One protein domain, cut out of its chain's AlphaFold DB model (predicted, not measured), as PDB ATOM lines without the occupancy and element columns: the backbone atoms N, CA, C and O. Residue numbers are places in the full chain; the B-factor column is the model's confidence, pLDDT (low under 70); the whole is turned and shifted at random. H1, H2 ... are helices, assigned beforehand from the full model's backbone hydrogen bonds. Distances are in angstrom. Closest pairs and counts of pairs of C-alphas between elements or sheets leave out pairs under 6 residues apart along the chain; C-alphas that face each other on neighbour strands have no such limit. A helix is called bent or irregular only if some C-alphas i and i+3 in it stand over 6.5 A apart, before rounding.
ATOM      1  N   ASP A  95     -10.558  10.158 -31.113       73.38
ATOM      2  CA  ASP A  95     -10.670   9.213 -32.230       73.38
ATOM      3  C   ASP A  95      -9.679   9.494 -33.380       73.38
ATOM      4  O   ASP A  95      -9.609   8.738 -34.352       73.38
ATOM      5  N   SER A  96      -8.877  10.564 -33.287       75.38
ATOM      6  CA  SER A  96      -7.855  10.956 -34.275       75.38
ATOM      7  C   SER A  96      -8.377  11.071 -35.720       75.38
ATOM      8  O   SER A  96      -7.622  10.916 -36.686       75.38
ATOM      9  N   GLN A  97      -9.665  11.375 -35.897       69.38
ATOM     10  CA  GLN A  97     -10.291  11.459 -37.215       69.38
ATOM     11  C   GLN A  97     -10.056  12.831 -37.853       69.38
ATOM     12  O   GLN A  97     -10.727  13.821 -37.556       69.38
ATOM     13  N   HIS A  98      -9.103  12.903 -38.785       71.88
ATOM     14  CA  HIS A  98      -8.706  14.164 -39.422       71.88
ATOM     15  C   HIS A  98      -9.844  14.898 -40.151       71.88
ATOM     16  O   HIS A  98      -9.843  16.131 -40.188       71.88
ATOM     17  N   GLU A  99     -10.806  14.175 -40.731       71.38
ATOM     18  CA  GLU A  99     -11.930  14.797 -41.443       71.38
ATOM     19  C   GLU A  99     -12.912  15.489 -40.491       71.38
ATOM     20  O   GLU A  99     -13.362  16.606 -40.762       71.38
ATOM     21  N   GLU A 100     -13.187  14.872 -39.343       69.44
ATOM     22  CA  GLU A 100     -14.082  15.424 -38.326       69.44
ATOM     23  C   GLU A 100     -13.458  16.651 -37.659       69.44
ATOM     24  O   GLU A 100     -14.101  17.693 -37.534       69.44
ATOM     25  N   VAL A 101     -12.162  16.592 -37.335       76.31
ATOM     26  CA  VAL A 101     -11.420  17.742 -36.795       76.31
ATOM     27  C   VAL A 101     -11.457  18.934 -37.762       76.31
ATOM     28  O   VAL A 101     -11.653  20.076 -37.340       76.31
ATOM     29  N   ALA A 102     -11.318  18.696 -39.070       75.56
ATOM     30  CA  ALA A 102     -11.408  19.755 -40.073       75.56
ATOM     31  C   ALA A 102     -12.821  20.365 -40.163       75.56
ATOM     32  O   ALA A 102     -12.954  21.578 -40.365       75.56
ATOM     33  N   HIS A 103     -13.867  19.552 -39.991       70.81
ATOM     34  CA  HIS A 103     -15.252  20.017 -39.931       70.81
ATOM     35  C   HIS A 103     -15.487  20.934 -38.724       70.81
ATOM     36  O   HIS A 103     -15.973  22.057 -38.896       70.81
ATOM     37  N   TRP A 104     -15.058  20.509 -37.533       79.00
ATOM     38  CA  TRP A 104     -15.154  21.317 -36.314       79.00
ATOM     39  C   TRP A 104     -14.364  22.621 -36.433       79.00
ATOM     40  O   TRP A 104     -14.864  23.683 -36.068       79.00
ATOM     41  N   LEU A 105     -13.167  22.593 -37.026       77.88
ATOM     42  CA  LEU A 105     -12.387  23.810 -37.257       77.88
ATOM     43  C   LEU A 105     -13.114  24.792 -38.189       77.88
ATOM     44  O   LEU A 105     -13.146  25.990 -37.914       77.88
ATOM     45  N   CYS A 106     -13.735  24.307 -39.268       75.25
ATOM     46  CA  CYS A 106     -14.539  25.159 -40.147       75.25
ATOM     47  C   CYS A 106     -15.715  25.792 -39.392       75.25
ATOM     48  O   CYS A 106     -15.950  26.990 -39.559       75.25
ATOM     49  N   TYR A 107     -16.392  25.019 -38.533       77.19
ATOM     50  CA  TYR A 107     -17.437  25.526 -37.644       77.19
ATOM     51  C   TYR A 107     -16.915  26.677 -36.773       77.19
ATOM     52  O   TYR A 107     -17.487  27.767 -36.812       77.19
ATOM     53  N   TRP A 108     -15.789  26.493 -36.076       83.12
ATOM     54  CA  TRP A 108     -15.214  27.516 -35.196       83.12
ATOM     55  C   TRP A 108     -14.911  28.827 -35.929       83.12
ATOM     56  O   TRP A 108     -15.233  29.907 -35.428       83.12
ATOM     57  N   VAL A 109     -14.357  28.758 -37.145       79.06
ATOM     58  CA  VAL A 109     -14.091  29.970 -37.936       79.06
ATOM     59  C   VAL A 109     -15.394  30.640 -38.382       79.06
ATOM     60  O   VAL A 109     -15.509  31.864 -38.309       79.06
ATOM     61  N   THR A 110     -16.396  29.870 -38.821       78.12
ATOM     62  CA  THR A 110     -17.706  30.441 -39.181       78.12
ATOM     63  C   THR A 110     -18.413  31.062 -37.979       78.12
ATOM     64  O   THR A 110     -18.935  32.167 -38.096       78.12
ATOM     65  N   TYR A 111     -18.360  30.421 -36.811       78.81
ATOM     66  CA  TYR A 111     -18.930  30.923 -35.564       78.81
ATOM     67  C   TYR A 111     -18.287  32.251 -35.142       78.81
ATOM     68  O   TYR A 111     -18.991  33.211 -34.827       78.81
ATOM     69  N   ALA A 112     -16.958  32.355 -35.225       81.81
ATOM     70  CA  ALA A 112     -16.245  33.604 -34.964       81.81
ATOM     71  C   ALA A 112     -16.633  34.719 -35.954       81.81
ATOM     72  O   ALA A 112     -16.849  35.860 -35.547       81.81
ATOM     73  N   ALA A 113     -16.772  34.402 -37.246       78.62
ATOM     74  CA  ALA A 113     -17.188  35.373 -38.259       78.62
ATOM     75  C   ALA A 113     -18.617  35.889 -38.018       78.62
ATOM     76  O   ALA A 113     -18.865  37.090 -38.111       78.62
ATOM     77  N   VAL A 114     -19.544  34.997 -37.666       78.62
ATOM     78  CA  VAL A 114     -20.926  35.352 -37.312       78.62
ATOM     79  C   VAL A 114     -20.955  36.216 -36.057       78.62
ATOM     80  O   VAL A 114     -21.631  37.240 -36.048       78.62
ATOM     81  N   THR A 115     -20.151  35.870 -35.048       78.25
ATOM     82  CA  THR A 115     -20.016  36.654 -33.813       78.25
ATOM     83  C   THR A 115     -19.490  38.066 -34.100       78.25
ATOM     84  O   THR A 115     -20.001  39.036 -33.551       78.25
ATOM     85  N   LEU A 116     -18.523  38.220 -35.012       80.75
ATOM     86  CA  LEU A 116     -18.025  39.535 -35.439       80.75
ATOM     87  C   LEU A 116     -19.096  40.366 -36.154       80.75
ATOM     88  O   LEU A 116     -19.261  41.549 -35.855       80.75
ATOM     89  N   VAL A 117     -19.832  39.755 -37.086       80.44
ATOM     90  CA  VAL A 117     -20.940  40.417 -37.791       80.44
ATOM     91  C   VAL A 117     -22.015  40.852 -36.800       80.44
ATOM     92  O   VAL A 117     -22.511  41.974 -36.869       80.44
ATOM     93  N   GLU A 118     -22.329  40.002 -35.833       76.69
ATOM     94  CA  GLU A 118     -23.253  40.308 -34.754       76.69
ATOM     95  C   GLU A 118     -22.769  41.465 -33.873       76.69
ATOM     96  O   GLU A 118     -23.553  42.367 -33.580       76.69
ATOM     97  N   CYS A 119     -21.479  41.524 -33.529       80.69
ATOM     98  CA  CYS A 119     -20.914  42.679 -32.831       80.69
ATOM     99  C   CYS A 119     -21.100  43.980 -33.630       80.69
ATOM    100  O   CYS A 119     -21.425  45.018 -33.051       80.69
ATOM    101  N   CYS A 120     -20.941  43.942 -34.958       81.12
ATOM    102  CA  CYS A 120     -21.181  45.104 -35.819       81.12
ATOM    103  C   CYS A 120     -22.667  45.491 -35.883       81.12
ATOM    104  O   CYS A 120     -22.999  46.675 -35.964       81.12
ATOM    105  N   LEU A 121     -23.559  44.503 -35.843       80.69
ATOM    106  CA  LEU A 121     -25.003  44.683 -35.970       80.69
ATOM    107  C   LEU A 121     -25.716  44.867 -34.623       80.69
ATOM    108  O   LEU A 121     -26.908  45.158 -34.633       80.69
ATOM    109  N   TYR A 122     -25.022  44.772 -33.481       78.06
ATOM    110  CA  TYR A 122     -25.593  44.851 -32.125       78.06
ATOM    111  C   TYR A 122     -26.632  45.972 -31.973       78.06
ATOM    112  O   TYR A 122     -27.721  45.777 -31.438       78.06
ATOM    113  N   ARG A 123     -26.329  47.150 -32.530       73.44
ATOM    114  CA  ARG A 123     -27.188  48.338 -32.455       73.44
ATOM    115  C   ARG A 123     -28.497  48.213 -33.244       73.44
ATOM    116  O   ARG A 123     -29.496  48.796 -32.845       73.44
ATOM    117  N   VAL A 124     -28.488  47.471 -34.348       74.75
ATOM    118  CA  VAL A 124     -29.670  47.170 -35.175       74.75
ATOM    119  C   VAL A 124     -30.459  46.003 -34.572       74.75
ATOM    120  O   VAL A 124     -31.684  45.980 -34.624       74.75
ATOM    121  N   LEU A 125     -29.755  45.057 -33.951       69.69
ATOM    122  CA  LEU A 125     -30.300  43.816 -33.403       69.69
ATOM    123  C   LEU A 125     -31.093  44.022 -32.108       69.69
ATOM    124  O   LEU A 125     -32.118  43.376 -31.924       69.69
ATOM    125  N   VAL A 126     -30.690  44.974 -31.258       67.75
ATOM    126  CA  VAL A 126     -31.443  45.377 -30.048       67.75
ATOM    127  C   VAL A 126     -32.843  45.909 -30.377       67.75
ATOM    128  O   VAL A 126     -33.747  45.847 -29.548       67.75
ATOM    129  N   TRP A 127     -33.041  46.423 -31.590       71.94
ATOM    130  CA  TRP A 127     -34.341  46.923 -32.029       71.94
ATOM    131  C   TRP A 127     -35.287  45.803 -32.493       71.94
ATOM    132  O   TRP A 127     -36.490  46.029 -32.601       71.94
ATOM    133  N   LEU A 128     -34.765  44.597 -32.759       70.06
ATOM    134  CA  LEU A 128     -35.493  43.511 -33.409       70.06
ATOM    135  C   LEU A 128     -35.934  42.443 -32.387       70.06
ATOM    136  O   LEU A 128     -35.133  41.599 -31.971       70.06
ATOM    137  N   PRO A 129     -37.218  42.428 -31.993       61.25
ATOM    138  CA  PRO A 129     -37.746  41.359 -31.160       61.25
ATOM    139  C   PRO A 129     -37.751  40.052 -31.964       61.25
ATOM    140  O   PRO A 129     -38.101  40.080 -33.136       61.25
ATOM    141  N   PHE A 130     -37.352  38.924 -31.366       65.81
ATOM    142  CA  PHE A 130     -37.071  37.609 -32.000       65.81
ATOM    143  C   PHE A 130     -35.656  37.365 -32.541       65.81
ATOM    144  O   PHE A 130     -35.362  36.243 -32.963       65.81
ATOM    145  N   TYR A 131     -34.736  38.329 -32.457       72.38
ATOM    146  CA  TYR A 131     -33.370  38.110 -32.936       72.38
ATOM    147  C   TYR A 131     -32.657  36.922 -32.259       72.38
ATOM    148  O   TYR A 131     -32.048  36.102 -32.945       72.38
ATOM    149  N   HIS A 132     -32.776  36.770 -30.935       71.12
ATOM    150  CA  HIS A 132     -32.091  35.699 -30.201       71.12
ATOM    151  C   HIS A 132     -32.486  34.289 -30.669       71.12
ATOM    152  O   HIS A 132     -31.633  33.407 -30.719       71.12
ATOM    153  N   ILE A 133     -33.745  34.081 -31.077       71.19
ATOM    154  CA  ILE A 133     -34.215  32.789 -31.604       71.19
ATOM    155  C   ILE A 133     -33.649  32.541 -33.003       71.19
ATOM    156  O   ILE A 133     -33.212  31.431 -33.297       71.19
ATOM    157  N   ILE A 134     -33.603  33.570 -33.852       74.38
ATOM    158  CA  ILE A 134     -33.021  33.470 -35.198       74.38
ATOM    159  C   ILE A 134     -31.515  33.201 -35.104       74.38
ATOM    160  O   ILE A 134     -31.013  32.313 -35.790       74.38
ATOM    161  N   ARG A 135     -30.799  33.901 -34.215       75.50
ATOM    162  CA  ARG A 135     -29.375  33.668 -33.924       75.50
ATOM    163  C   ARG A 135     -29.129  32.236 -33.457       75.50
ATOM    164  O   ARG A 135     -28.220  31.580 -33.962       75.50
ATOM    165  N   LEU A 136     -29.940  31.751 -32.517       73.94
ATOM    166  CA  LEU A 136     -29.838  30.390 -31.998       73.94
ATOM    167  C   LEU A 136     -30.109  29.370 -33.105       73.94
ATOM    168  O   LEU A 136     -29.296  28.480 -33.317       73.94
ATOM    169  N   GLY A 137     -31.193  29.537 -33.862       75.88
ATOM    170  CA  GLY A 137     -31.547  28.659 -34.977       75.88
ATOM    171  C   GLY A 137     -30.482  28.636 -36.073       75.88
ATOM    172  O   GLY A 137     -30.144  27.570 -36.577       75.88
ATOM    173  N   PHE A 138     -29.893  29.787 -36.396       75.38
ATOM    174  CA  PHE A 138     -28.795  29.886 -37.352       75.38
ATOM    175  C   PHE A 138     -27.526  29.193 -36.842       75.38
ATOM    176  O   PHE A 138     -26.931  28.395 -37.562       75.38
ATOM    177  N   THR A 139     -27.150  29.421 -35.581       72.44
ATOM    178  CA  THR A 139     -26.014  28.738 -34.934       72.44
ATOM    179  C   THR A 139     -26.230  27.224 -34.891       72.44
ATOM    180  O   THR A 139     -25.310  26.455 -35.168       72.44
ATOM    181  N   VAL A 140     -27.469  26.797 -34.628       75.62
ATOM    182  CA  VAL A 140     -27.884  25.391 -34.633       75.62
ATOM    183  C   VAL A 140     -27.775  24.760 -36.004       75.62
ATOM    184  O   VAL A 140     -27.215  23.679 -36.173       75.62
ATOM    185  N   TRP A 141     -28.254  25.475 -37.009       74.19
ATOM    186  CA  TRP A 141     -28.151  25.052 -38.391       74.19
ATOM    187  C   TRP A 141     -26.692  24.932 -38.867       74.19
ATOM    188  O   TRP A 141     -26.391  24.075 -39.696       74.19
ATOM    189  N   LEU A 142     -25.782  25.742 -38.317       66.75
ATOM    190  CA  LEU A 142     -24.348  25.693 -38.612       66.75
ATOM    191  C   LEU A 142     -23.625  24.485 -38.001       66.75
ATOM    192  O   LEU A 142     -22.696  23.988 -38.639       66.75
ATOM    193  N   PHE A 143     -24.016  24.014 -36.809       61.56
ATOM    194  CA  PHE A 143     -23.383  22.840 -36.188       61.56
ATOM    195  C   PHE A 143     -23.934  21.508 -36.692       61.56
ATOM    196  O   PHE A 143     -23.339  20.470 -36.415       61.56
ATOM    197  N   LEU A 144     -25.088  21.504 -37.367       59.50
ATOM    198  CA  LEU A 144     -25.754  20.265 -37.748       59.50
ATOM    199  C   LEU A 144     -24.942  19.550 -38.854       59.50
ATOM    200  O   LEU A 144     -24.864  20.050 -39.980       59.50
ATOM    201  N   PRO A 145     -24.359  18.364 -38.582       51.69
ATOM    202  CA  PRO A 145     -23.475  17.688 -39.534       51.69
ATOM    203  C   PRO A 145     -24.224  17.195 -40.783       51.69
ATOM    204  O   PRO A 145     -23.628  17.092 -41.854       51.69
ATOM    205  N   SER A 146     -25.545  16.981 -40.686       48.16
ATOM    206  CA  SER A 146     -26.401  16.543 -41.801       48.16
ATOM    207  C   SER A 146     -26.584  17.572 -42.918       48.16
ATOM    208  O   SER A 146     -26.910  17.188 -44.038       48.16
ATOM    209  N   THR A 147     -26.427  18.873 -42.656       57.31
ATOM    210  CA  THR A 147     -26.738  19.922 -43.650       57.31
ATOM    211  C   THR A 147     -25.507  20.470 -44.367       57.31
ATOM    212  O   THR A 147     -25.661  21.257 -45.300       57.31
ATOM    213  N   HIS A 148     -24.285  20.088 -43.967       60.62
ATOM    214  CA  HIS A 148     -23.024  20.634 -44.499       60.62
ATOM    215  C   HIS A 148     -22.987  22.182 -44.584       60.62
ATOM    216  O   HIS A 148     -22.202  22.748 -45.353       60.62
ATOM    217  N   GLY A 149     -23.800  22.892 -43.788       63.09
ATOM    218  CA  GLY A 149     -23.971  24.347 -43.881       63.09
ATOM    219  C   GLY A 149     -22.661  25.107 -43.665       63.09
ATOM    220  O   GLY A 149     -22.315  26.003 -44.441       63.09
ATOM    221  N   ALA A 150     -21.864  24.662 -42.688       61.47
ATOM    222  CA  ALA A 150     -20.539  25.213 -42.411       61.47
ATOM    223  C   ALA A 150     -19.569  25.074 -43.601       61.47
ATOM    224  O   ALA A 150     -18.820  26.003 -43.897       61.47
ATOM    225  N   ARG A 151     -19.604  23.953 -44.341       62.12
ATOM    226  CA  ARG A 151     -18.709  23.711 -45.491       62.12
ATOM    227  C   ARG A 151     -19.059  24.612 -46.676       62.12
ATOM    228  O   ARG A 151     -18.163  25.138 -47.340       62.12
ATOM    229  N   THR A 152     -20.351  24.841 -46.898       65.81
ATOM    230  CA  THR A 152     -20.852  25.744 -47.941       65.81
ATOM    231  C   THR A 152     -20.417  27.181 -47.666       65.81
ATOM    232  O   THR A 152     -19.753  27.783 -48.509       65.81
ATOM    233  N   ILE A 153     -20.671  27.695 -46.456       68.88
ATOM    234  CA  ILE A 153     -20.257  29.051 -46.051       68.88
ATOM    235  C   ILE A 153     -18.732  29.193 -46.086       68.88
ATOM    236  O   ILE A 153     -18.213  30.211 -46.557       68.88
ATOM    237  N   TYR A 154     -18.009  28.163 -45.635       65.00
ATOM    238  CA  TYR A 154     -16.555  28.167 -45.658       65.00
ATOM    239  C   TYR A 154     -16.014  28.323 -47.082       65.00
ATOM    240  O   TYR A 154     -15.170  29.179 -47.336       65.00
ATOM    241  N   SER A 155     -16.521  27.530 -48.025       67.31
ATOM    242  CA  SER A 155     -16.064  27.565 -49.418       67.31
ATOM    243  C   SER A 155     -16.426  28.864 -50.149       67.31
ATOM    244  O   SER A 155     -15.626  29.351 -50.947       67.31
ATOM    245  N   TRP A 156     -17.589  29.446 -49.846       68.25
ATOM    246  CA  TRP A 156     -18.112  30.621 -50.545       68.25
ATOM    247  C   TRP A 156     -17.541  31.944 -50.044       68.25
ATOM    248  O   TRP A 156     -17.162  32.792 -50.848       68.25
ATOM    249  N   VAL A 157     -17.491  32.141 -48.726       66.00
ATOM    250  CA  VAL A 157     -17.205  33.461 -48.141       66.00
ATOM    251  C   VAL A 157     -15.862  33.460 -47.425       66.00
ATOM    252  O   VAL A 157     -15.007  34.309 -47.682       66.00
ATOM    253  N   LEU A 158     -15.642  32.483 -46.548       66.25
ATOM    254  CA  LEU A 158     -14.456  32.460 -45.689       66.25
ATOM    255  C   LEU A 158     -13.184  32.108 -46.457       66.25
ATOM    256  O   LEU A 158     -12.156  32.734 -46.231       66.25
ATOM    257  N   GLY A 159     -13.231  31.149 -47.380       71.62
ATOM    258  CA  GLY A 159     -12.096  30.731 -48.201       71.62
ATOM    259  C   GLY A 159     -11.433  31.884 -48.968       71.62
ATOM    260  O   GLY A 159     -10.223  32.086 -48.816       71.62
ATOM    261  N   PRO A 160     -12.177  32.667 -49.772       72.62
ATOM    262  CA  PRO A 160     -11.611  33.819 -50.473       72.62
ATOM    263  C   PRO A 160     -11.213  34.962 -49.527       72.62
ATOM    264  O   PRO A 160     -10.152  35.558 -49.725       72.62
ATOM    265  N   ALA A 161     -11.988  35.234 -48.469       71.88
ATOM    266  CA  ALA A 161     -11.651  36.266 -47.486       71.88
ATOM    267  C   ALA A 161     -10.346  35.941 -46.737       71.88
ATOM    268  O   ALA A 161      -9.425  36.757 -46.706       71.88
ATOM    269  N   LEU A 162     -10.211  34.721 -46.208       69.50
ATOM    270  CA  LEU A 162      -9.008  34.261 -45.510       69.50
ATOM    271  C   LEU A 162      -7.779  34.349 -46.409       69.50
ATOM    272  O   LEU A 162      -6.753  34.859 -45.977       69.50
ATOM    273  N   ARG A 163      -7.867  33.923 -47.675       77.56
ATOM    274  CA  ARG A 163      -6.736  34.025 -48.616       77.56
ATOM    275  C   ARG A 163      -6.297  35.469 -48.858       77.56
ATOM    276  O   ARG A 163      -5.107  35.708 -49.042       77.56
ATOM    277  N   ARG A 164      -7.232  36.424 -48.845       79.06
ATOM    278  CA  ARG A 164      -6.937  37.848 -49.039       79.06
ATOM    279  C   ARG A 164      -6.264  38.481 -47.820       79.06
ATOM    280  O   ARG A 164      -5.336  39.265 -47.999       79.06
ATOM    281  N   TYR A 165      -6.708  38.145 -46.608       78.38
ATOM    282  CA  TYR A 165      -6.206  38.757 -45.370       78.38
ATOM    283  C   TYR A 165      -4.989  38.049 -44.769       78.38
ATOM    284  O   TYR A 165      -4.178  38.697 -44.108       78.38
ATOM    285  N   ARG A 166      -4.806  36.753 -45.046       79.75
ATOM    286  CA  ARG A 166      -3.691  35.942 -44.540       79.75
ATOM    287  C   ARG A 166      -2.300  36.563 -44.717       79.75
ATOM    288  O   ARG A 166      -1.606  36.635 -43.716       79.75
ATOM    289  N   PRO A 167      -1.888  37.101 -45.884       82.62
ATOM    290  CA  PRO A 167      -0.550  37.689 -46.007       82.62
ATOM    291  C   PRO A 167      -0.341  38.921 -45.113       82.62
ATOM    292  O   PRO A 167       0.769  39.160 -44.650       82.62
ATOM    293  N   CYS A 168      -1.396  39.697 -44.849       83.50
ATOM    294  CA  CYS A 168      -1.320  40.858 -43.964       83.50
ATOM    295  C   CYS A 168      -1.246  40.430 -42.492       83.50
ATOM    296  O   CYS A 168      -0.414  40.940 -41.745       83.50
ATOM    297  N   VAL A 169      -2.070  39.454 -42.096       81.94
ATOM    298  CA  VAL A 169      -2.065  38.889 -40.737       81.94
ATOM    299  C   VAL A 169      -0.735  38.201 -40.444       81.94
ATOM    300  O   VAL A 169      -0.127  38.495 -39.422       81.94
ATOM    301  N   ASP A 170      -0.235  37.376 -41.366       85.75
ATOM    302  CA  ASP A 170       1.048  36.683 -41.223       85.75
ATOM    303  C   ASP A 170       2.205  37.692 -41.091       85.75
ATOM    304  O   ASP A 170       3.100  37.508 -40.267       85.75
ATOM    305  N   ALA A 171       2.175  38.795 -41.850       87.56
ATOM    306  CA  ALA A 171       3.180  39.853 -41.759       87.56
ATOM    307  C   ALA A 171       3.095  40.648 -40.445       87.56
ATOM    308  O   ALA A 171       4.126  40.971 -39.853       87.56
ATOM    309  N   ALA A 172       1.885  40.969 -39.979       85.56
ATOM    310  CA  ALA A 172       1.675  41.652 -38.705       85.56
ATOM    311  C   ALA A 172       2.127  40.777 -37.531       85.56
ATOM    312  O   ALA A 172       2.845  41.243 -36.649       85.56
ATOM    313  N   LEU A 173       1.776  39.493 -37.565       85.25
ATOM    314  CA  LEU A 173       2.143  38.550 -36.524       85.25
ATOM    315  C   LEU A 173       3.646  38.264 -36.511       85.25
ATOM    316  O   LEU A 173       4.234  38.198 -35.435       85.25
ATOM    317  N   ALA A 174       4.288  38.163 -37.680       88.75
ATOM    318  CA  ALA A 174       5.743  38.047 -37.772       88.75
ATOM    319  C   ALA A 174       6.440  39.248 -37.116       88.75
ATOM    320  O   ALA A 174       7.337  39.059 -36.301       88.75
ATOM    321  N   ARG A 175       5.968  40.477 -37.376       90.31
ATOM    322  CA  ARG A 175       6.505  41.685 -36.725       90.31
ATOM    323  C   ARG A 175       6.328  41.658 -35.210       90.31
ATOM    324  O   ARG A 175       7.279  41.939 -34.488       90.31
ATOM    325  N   SER A 176       5.138  41.305 -34.722       84.94
ATOM    326  CA  SER A 176       4.882  41.207 -33.281       84.94
ATOM    327  C   SER A 176       5.723  40.114 -32.621       84.94
ATOM    328  O   SER A 176       6.235  40.322 -31.524       84.94
ATOM    329  N   ALA A 177       5.902  38.971 -33.288       82.06
ATOM    330  CA  ALA A 177       6.728  37.869 -32.809       82.06
ATOM    331  C   ALA A 177       8.214  38.244 -32.755       82.06
ATOM    332  O   ALA A 177       8.874  37.945 -31.759       82.06
ATOM    333  N   ASP A 178       8.731  38.930 -33.775       86.44
ATOM    334  CA  ASP A 178      10.115  39.408 -33.803       86.44
ATOM    335  C   ASP A 178      10.364  40.470 -32.725       86.44
ATOM    336  O   ASP A 178      11.385  40.426 -32.035       86.44
ATOM    337  N   GLU A 179       9.406  41.372 -32.495       85.81
ATOM    338  CA  GLU A 179       9.499  42.369 -31.426       85.81
ATOM    339  C   GLU A 179       9.450  41.732 -30.027       85.81
ATOM    340  O   GLU A 179      10.272  42.053 -29.163       85.81
ATOM    341  N   LEU A 180       8.548  40.768 -29.804       81.81
ATOM    342  CA  LEU A 180       8.505  39.970 -28.573       81.81
ATOM    343  C   LEU A 180       9.808  39.200 -28.360       81.81
ATOM    344  O   LEU A 180      10.349  39.202 -27.256       81.81
ATOM    345  N   ARG A 181      10.348  38.581 -29.411       78.62
ATOM    346  CA  ARG A 181      11.608  37.839 -29.349       78.62
ATOM    347  C   ARG A 181      12.790  38.754 -29.042       78.62
ATOM    348  O   ARG A 181      13.647  38.366 -28.252       78.62
ATOM    349  N   GLY A 182      12.806  39.969 -29.587       83.62
ATOM    350  CA  GLY A 182      13.794  40.996 -29.252       83.62
ATOM    351  C   GLY A 182      13.730  41.422 -27.783       83.62
ATOM    352  O   GLY A 182      14.762  41.521 -27.124       83.62
ATOM    353  N   ARG A 183      12.522  41.595 -27.227       75.31
ATOM    354  CA  ARG A 183      12.333  41.945 -25.805       75.31
ATOM    355  C   ARG A 183      12.681  40.797 -24.856       75.31
ATOM    356  O   ARG A 183      13.326  41.026 -23.833       75.31
ATOM    357  N   ILE A 184      12.300  39.568 -25.207       76.06
ATOM    358  CA  ILE A 184      12.575  38.358 -24.413       76.06
ATOM    359  C   ILE A 184      14.059  37.976 -24.474       76.06
ATOM    360  O   ILE A 184      14.606  37.484 -23.491       76.06
ATOM    361  N   GLY A 185      14.721  38.229 -25.606       73.81
ATOM    362  CA  GLY A 185      16.153  37.999 -25.792       73.81
ATOM    363  C   GLY A 185      17.052  38.998 -25.063       73.81
ATOM    364  O   GLY A 185      18.266  38.799 -25.043       73.81
ATOM    365  N   SER A 186      16.497  40.053 -24.450       79.12
ATOM    366  CA  SER A 186      17.299  40.935 -23.605       79.12
ATOM    367  C   SER A 186      17.738  40.178 -22.346       79.12
ATOM    368  O   SER A 186      16.918  39.673 -21.573       79.12
ATOM    369  N   GLY A 187      19.053  40.101 -22.124       72.56
ATOM    370  CA  GLY A 187      19.620  39.486 -20.917       72.56
ATOM    371  C   GLY A 187      19.102  40.140 -19.629       72.56
ATOM    372  O   GLY A 187      18.981  39.489 -18.595       72.56
ATOM    373  N   GLU A 188      18.701  41.411 -19.708       79.50
ATOM    374  CA  GLU A 188      18.036  42.133 -18.625       79.50
ATOM    375  C   GLU A 188      16.655  41.554 -18.293       79.50
ATOM    376  O   GLU A 188      16.364  41.323 -17.121       79.50
TER     377      GLU A 188
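AT A GLANCE: This is residues 95 to 188 of the 260 residues of the protein "Hypothetical protein" of Pyrodinium bahamense (UniProt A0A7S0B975). H1 and H2 make a helical hairpin, crossed by the first arm of the bent helix H3; residues 163 to 188 stick out. The 94 printed residues, class all helix, hold H1, H2 and H3 in that order and no named strand. The whole is only just loose, close to extended: radius of gyration of the C-alphas 18.5 A, spans 57 by 40 by 26 A.

HOW THE PARTS SIT: H1, residues 98 to 125, and H2, residues 131 to 143, touch as a hairpin, opposite ways at a shallow tilt of 14 degrees; closest C-alphas: Leu 125 and Tyr 131, 6.5 A. H3, residues 149 to 184, assigned as one helix by its hydrogen bonds, is bent: C-alphas 164 and 167 are 7.1 A apart. Its arms, H3a to residue 164 and H3b from 167, stand at a tilt of 69 degrees, only just steep. H3a touches residues 103 to 110 alone of H1, about perpendicular at 79 degrees; closest C-alphas: Tyr 107 and Ala 150, 5.7 A. Residues 141 to 143 alone of H2 touch residues 149 to 150 alone of H3a, only at the corner; closest C-alphas: Leu 142 and Ala 150, 5.4 A. H3b is apart from H1 and H2. Every O i to N i+4 pair is within hydrogen-bond range in H2 and H3b, 22 of 24 in H1, 10 of 12 in H3a.

IN THESE COORDINATES: H1 starts at C-alpha 98 (-8.706, 14.164, -39.422), runs 37.2 A and is irregular: C-alphas 120 and 123 are 7.6 A apart. H2 measures 18.5 A, H3a 22.3 A and H3b 25.3 A, ending at C-alpha 184 (12.575, 38.358, -24.413).

THE WHOLE: The C-alphas farthest apart, of Pro 129 and Gly 187, are 58.3 A apart. The printed part has no cut; both links are tight. Its mean pLDDT is 74.4, with residues 142 to 158 among those under 70.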